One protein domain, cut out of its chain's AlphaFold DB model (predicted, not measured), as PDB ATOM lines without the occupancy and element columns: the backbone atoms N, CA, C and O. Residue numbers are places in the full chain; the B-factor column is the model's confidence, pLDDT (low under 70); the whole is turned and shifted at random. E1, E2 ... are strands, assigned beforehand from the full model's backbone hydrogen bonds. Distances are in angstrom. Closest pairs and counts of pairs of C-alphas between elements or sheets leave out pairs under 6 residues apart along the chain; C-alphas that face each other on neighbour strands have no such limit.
ATOM      1  N   ILE A 283       1.298 -24.697 -26.018       64.06
ATOM      2  CA  ILE A 283       0.797 -24.218 -24.727       64.06
ATOM      3  C   ILE A 283       1.439 -25.056 -23.626       64.06
ATOM      4  O   ILE A 283       1.292 -26.274 -23.615       64.06
ATOM      5  N   ILE A 284       2.139 -24.412 -22.693       71.62
ATOM      6  CA  ILE A 284       2.745 -25.069 -21.530       71.62
ATOM      7  C   ILE A 284       1.831 -24.844 -20.330       71.62
ATOM      8  O   ILE A 284       1.658 -23.711 -19.880       71.62
ATOM      9  N   ILE A 285       1.274 -25.922 -19.790       69.88
ATOM     10  CA  ILE A 285       0.435 -25.884 -18.595       69.88
ATOM     11  C   ILE A 285       1.231 -26.496 -17.434       69.88
ATOM     12  O   ILE A 285       1.593 -27.675 -17.506       69.88
ATOM     13  N   PRO A 286       1.506 -25.746 -16.351       60.56
ATOM     14  CA  PRO A 286       2.108 -26.298 -15.142       60.56
ATOM     15  C   PRO A 286       1.072 -27.169 -14.422       60.56
ATOM     16  O   PRO A 286       0.195 -26.678 -13.711       60.56
ATOM     17  N   SER A 287       1.145 -28.477 -14.651       65.62
ATOM     18  CA  SER A 287       0.237 -29.473 -14.094       65.62
ATOM     19  C   SER A 287       1.012 -30.750 -13.806       65.62
ATOM     20  O   SER A 287       1.554 -31.378 -14.718       65.62
ATOM     21  N   VAL A 288       1.068 -31.140 -12.531       73.75
ATOM     22  CA  VAL A 288       1.747 -32.372 -12.124       73.75
ATOM     23  C   VAL A 288       0.918 -33.572 -12.568       73.75
ATOM     24  O   VAL A 288      -0.203 -33.759 -12.096       73.75
ATOM     25  N   HIS A 289       1.474 -34.410 -13.437       77.38
ATOM     26  CA  HIS A 289       0.789 -35.587 -13.972       77.38
ATOM     27  C   HIS A 289       1.764 -36.746 -14.214       77.38
ATOM     28  O   HIS A 289       2.983 -36.593 -14.105       77.38
ATOM     29  N   MET A 290       1.208 -37.928 -14.493       81.19
ATOM     30  CA  MET A 290       1.975 -39.143 -14.762       81.19
ATOM     31  C   MET A 290       1.683 -39.658 -16.166       81.19
ATOM     32  O   MET A 290       0.519 -39.802 -16.536       81.19
ATOM     33  N   HIS A 291       2.732 -40.000 -16.903       81.50
ATOM     34  CA  HIS A 291       2.639 -40.691 -18.182       81.50
ATOM     35  C   HIS A 291       3.035 -42.154 -17.979       81.50
ATOM     36  O   HIS A 291       4.063 -42.444 -17.360       81.50
ATOM     37  N   PHE A 292       2.215 -43.077 -18.477       80.69
ATOM     38  CA  PHE A 292       2.601 -44.474 -18.622       80.69
ATOM     39  C   PHE A 292       3.188 -44.704 -20.012       80.69
ATOM     40  O   PHE A 292       2.491 -44.564 -21.014       80.69
ATOM     41  N   ASP A 293       4.461 -45.072 -20.056       77.44
ATOM     42  CA  ASP A 293       5.141 -45.435 -21.289       77.44
ATOM     43  C   ASP A 293       4.924 -46.928 -21.566       77.44
ATOM     44  O   ASP A 293       5.433 -47.796 -20.848       77.44
ATOM     45  N   ASN A 294       4.159 -47.226 -22.619       74.31
ATOM     46  CA  ASN A 294       3.835 -48.592 -23.019       74.31
ATOM     47  C   ASN A 294       5.064 -49.395 -23.477       74.31
ATOM     48  O   ASN A 294       5.062 -50.620 -23.336       74.31
ATOM     49  N   GLU A 295       6.095 -48.746 -24.022       77.69
ATOM     50  CA  GLU A 295       7.282 -49.427 -24.547       77.69
ATOM     51  C   GLU A 295       8.220 -49.831 -23.417       77.69
ATOM     52  O   GLU A 295       8.643 -50.986 -23.325       77.69
ATOM     53  N   THR A 296       8.515 -48.892 -22.516       78.50
ATOM     54  CA  THR A 296       9.425 -49.160 -21.397       78.50
ATOM     55  C   THR A 296       8.718 -49.737 -20.169       78.50
ATOM     56  O   THR A 296       9.399 -50.165 -19.232       78.50
ATOM     57  N   GLN A 297       7.377 -49.776 -20.172       80.19
ATOM     58  CA  GLN A 297       6.520 -50.212 -19.061       80.19
ATOM     59  C   GLN A 297       6.805 -49.439 -17.758       80.19
ATOM     60  O   GLN A 297       6.676 -49.982 -16.659       80.19
ATOM     61  N   ASN A 298       7.223 -48.172 -17.863       80.31
ATOM     62  CA  ASN A 298       7.534 -47.310 -16.719       80.31
ATOM     63  C   ASN A 298       6.539 -46.155 -16.599       80.31
ATOM     64  O   ASN A 298       5.901 -45.747 -17.569       80.31
ATOM     65  N   TYR A 299       6.466 -45.594 -15.392       80.25
ATOM     66  CA  TYR A 299       5.751 -44.351 -15.134       80.25
ATOM     67  C   TYR A 299       6.739 -43.195 -15.051       80.25
ATOM     68  O   TYR A 299       7.798 -43.307 -14.430       80.25
ATOM     69  N   TRP A 300       6.362 -42.073 -15.642       81.00
ATOM     70  CA  TRP A 300       7.132 -40.840 -15.624       81.00
ATOM     71  C   TRP A 300       6.287 -39.739 -15.013       81.00
ATOM     72  O   TRP A 300       5.128 -39.566 -15.391       81.00
ATOM     73  N   LYS A 301       6.849 -39.008 -14.054       80.88
ATOM     74  CA  LYS A 301       6.197 -37.851 -13.445       80.88
ATOM     75  C   LYS A 301       6.710 -36.577 -14.102       80.88
ATOM     76  O   LYS A 301       7.919 -36.371 -14.194       80.88
ATOM     77  N   TYR A 302       5.786 -35.706 -14.479       78.38
ATOM     78  CA  TYR A 302       6.083 -34.415 -15.086       78.38
ATOM     79  C   TYR A 302       5.416 -33.299 -14.302       78.38
ATOM     80  O   TYR A 302       4.359 -33.494 -13.705       78.38
ATOM     81  N   GLU A 303       6.036 -32.124 -14.315       76.38
ATOM     82  CA  GLU A 303       5.496 -30.908 -13.693       76.38
ATOM     83  C   GLU A 303       4.710 -30.041 -14.682       76.38
ATOM     84  O   GLU A 303       3.936 -29.178 -14.274       76.38
ATOM     85  N   HIS A 304       4.899 -30.277 -15.982       73.50
ATOM     86  CA  HIS A 304       4.336 -29.472 -17.058       73.50
ATOM     87  C   HIS A 304       3.856 -30.374 -18.190       73.50
ATOM     88  O   HIS A 304       4.543 -31.335 -18.550       73.50
ATOM     89  N   ILE A 305       2.709 -30.041 -18.771       80.25
ATOM     90  CA  ILE A 305       2.212 -30.634 -20.014       80.25
ATOM     91  C   ILE A 305       2.289 -29.589 -21.124       80.25
ATOM     92  O   ILE A 305       1.926 -28.430 -20.925       80.25
ATOM     93  N   VAL A 306       2.802 -29.989 -22.279       74.56
ATOM     94  CA  VAL A 306       2.893 -29.163 -23.481       74.56
ATOM     95  C   VAL A 306       1.840 -29.648 -24.457       74.56
ATOM     96  O   VAL A 306       1.883 -30.797 -24.875       74.56
ATOM     97  N   MET A 307       0.909 -28.789 -24.834       76.19
ATOM     98  CA  MET A 307      -0.152 -29.092 -25.792       76.19
ATOM     99  C   MET A 307       0.063 -28.307 -27.081       76.19
ATOM    100  O   MET A 307       0.721 -27.266 -27.060       76.19
ATOM    101  N   LYS A 308      -0.498 -28.780 -28.197       69.88
ATOM    102  CA  LYS A 308      -0.518 -28.036 -29.464       69.88
ATOM    103  C   LYS A 308      -1.932 -27.606 -29.833       69.88
ATOM    104  O   LYS A 308      -2.887 -28.340 -29.585       69.88
ATOM    105  N   THR A 309      -2.063 -26.423 -30.425       56.97
ATOM    106  CA  THR A 309      -3.366 -25.836 -30.784       56.97
ATOM    107  C   THR A 309      -4.063 -26.521 -31.960       56.97
ATOM    108  O   THR A 309      -5.292 -26.465 -32.039       56.97
ATOM    109  N   ASP A 310      -3.311 -27.197 -32.826       62.44
ATOM    110  CA  ASP A 310      -3.791 -27.945 -33.997       62.44
ATOM    111  C   ASP A 310      -4.080 -29.428 -33.694       62.44
ATOM    112  O   ASP A 310      -4.758 -30.109 -34.462       62.44
ATOM    113  N   ASN A 311      -3.597 -29.943 -32.561       61.19
ATOM    114  CA  ASN A 311      -3.729 -31.344 -32.189       61.19
ATOM    115  C   ASN A 311      -4.031 -31.495 -30.695       61.19
ATOM    116  O   ASN A 311      -3.134 -31.572 -29.859       61.19
ATOM    117  N   TYR A 312      -5.317 -31.634 -30.370       58.28
ATOM    118  CA  TYR A 312      -5.796 -31.828 -28.996       58.28
ATOM    119  C   TYR A 312      -5.332 -33.148 -28.356       58.28
ATOM    120  O   TYR A 312      -5.382 -33.287 -27.138       58.28
ATOM    121  N   SER A 313      -4.903 -34.125 -29.163       63.91
ATOM    122  CA  SER A 313      -4.337 -35.390 -28.672       63.91
ATOM    123  C   SER A 313      -2.825 -35.297 -28.451       63.91
ATOM    124  O   SER A 313      -2.238 -36.188 -27.832       63.91
ATOM    125  N   TYR A 314      -2.186 -34.228 -28.940       73.00
ATOM    126  CA  TYR A 314      -0.775 -33.975 -28.707       73.00
ATOM    127  C   TYR A 314      -0.563 -33.521 -27.270       73.00
ATOM    128  O   TYR A 314      -1.078 -32.489 -26.833       73.00
ATOM    129  N   HIS A 315       0.277 -34.268 -26.571       76.56
ATOM    130  CA  HIS A 315       0.896 -33.817 -25.345       76.56
ATOM    131  C   HIS A 315       2.384 -34.170 -25.370       76.56
ATOM    132  O   HIS A 315       2.782 -35.194 -25.919       76.56
ATOM    133  N   ASP A 316       3.195 -33.296 -24.793       81.44
ATOM    134  CA  ASP A 316       4.650 -33.399 -24.723       81.44
ATOM    135  C   ASP A 316       5.140 -32.783 -23.401       81.44
ATOM    136  O   ASP A 316       4.343 -32.260 -22.610       81.44
ATOM    137  N   HIS A 317       6.437 -32.848 -23.127       82.69
ATOM    138  CA  HIS A 317       7.029 -32.410 -21.868       82.69
ATOM    139  C   HIS A 317       8.319 -31.623 -22.123       82.69
ATOM    140  O   HIS A 317       9.137 -31.993 -22.954       82.69
ATOM    141  N   LEU A 318       8.528 -30.528 -21.384       67.31
ATOM    142  CA  LEU A 318       9.708 -29.661 -21.559       67.31
ATOM    143  C   LEU A 318      11.015 -30.275 -21.045       67.31
ATOM    144  O   LEU A 318      12.098 -29.825 -21.408       67.31
ATOM    145  N   GLN A 319      10.916 -31.243 -20.139       76.88
ATOM    146  CA  GLN A 319      12.050 -31.881 -19.482       76.88
ATOM    147  C   GLN A 319      11.803 -33.383 -19.412       76.88
ATOM    148  O   GLN A 319      10.654 -33.835 -19.383       76.88
ATOM    149  N   ASN A 320      12.888 -34.153 -19.324       70.31
ATOM    150  CA  ASN A 320      12.792 -35.571 -19.010       70.31
ATOM    151  C   ASN A 320      12.155 -35.716 -17.627       70.31
ATOM    152  O   ASN A 320      12.663 -35.176 -16.645       70.31
ATOM    153  N   GLY A 321      11.020 -36.410 -17.574       65.88
ATOM    154  CA  GLY A 321      10.274 -36.613 -16.342       65.88
ATOM    155  C   GLY A 321      11.099 -37.370 -15.311       65.88
ATOM    156  O   GLY A 321      12.093 -38.032 -15.623       65.88
ATOM    157  N   GLU A 322      10.663 -37.322 -14.062       80.12
ATOM    158  CA  GLU A 322      11.238 -38.169 -13.029       80.12
ATOM    159  C   GLU A 322      10.767 -39.610 -13.269       80.12
ATOM    160  O   GLU A 322       9.566 -39.904 -13.204       80.12
ATOM    161  N   ARG A 323      11.704 -40.514 -13.585       73.88
ATOM    162  CA  ARG A 323      11.393 -41.934 -13.783       73.88
ATOM    163  C   ARG A 323      10.989 -42.564 -12.458       73.88
ATOM    164  O   ARG A 323      11.791 -42.647 -11.529       73.88
ATOM    165  N   LEU A 324       9.793 -43.134 -12.417       65.81
ATOM    166  CA  LEU A 324       9.325 -43.939 -11.299       65.81
ATOM    167  C   LEU A 324       9.563 -45.421 -11.629       65.81
ATOM    168  O   LEU A 324       8.959 -45.978 -12.544       65.81
ATOM    169  N   LEU A 325      10.489 -46.058 -10.897       52.53
ATOM    170  CA  LEU A 325      10.932 -47.448 -11.131       52.53
ATOM    171  C   LEU A 325       9.843 -48.500 -10.859       52.53
ATOM    172  O   LEU A 325       9.973 -49.645 -11.288       52.53
TER     173      LEU A 325
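Overview. This is residues 283 to 325 of the 414 residues of the protein "CLUMA_CG011412, isoform A" of Clunio marinus (UniProt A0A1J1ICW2). A long two-stranded hairpin, E1 and E2, is sharply folded into a V, with short E3 beside E2 on one arm and the long link after E2 folding back along the other. The printed part has 43 residues, no named helix and strands E1, E2, E3: all strand, a meander, each strand the antiparallel neighbour of the one before, in sheet order E1 - E2 - E3. It is only just compact, close to loose, with a radius of gyration of the C-alphas of 10.7 A, and elongated, 32 by 20 by 13 A.

Along the chain. E1, residues 283 to 293, begins at C-alpha (0.797, -24.218, -24.727) and measures 21.9 A. E2, residues 298 to 308, measures 24.5 A. E3, residues 322 to 324, measures 6.3 A and ends at C-alpha (9.325, -43.939, -11.299).

Arrangement. E1 bends by 97 degrees at residue 286 and E2 by 88 degrees at residue 303. In the hairpin of E1 and E2, directions 147 degrees apart, N 285 and O 305 are within hydrogen-bond range at 2.8 A. In the hairpin of E2 and E3, at 140 degrees, N 324 and O 299 are within range at 2.8 A. Residues 315 to 316 pair antiparallel with residues 306 to 307 of E2. The sheet is strongly twisted.

Size, cuts and confidence. The farthest C-alphas, Asp 310 and Leu 325, are 33.5 A apart. The printed part has no cut; the link E2 to E3 is long, 13 residues. Mean pLDDT of the printed part is 72.9, with residues 308 to 313 among those under 70.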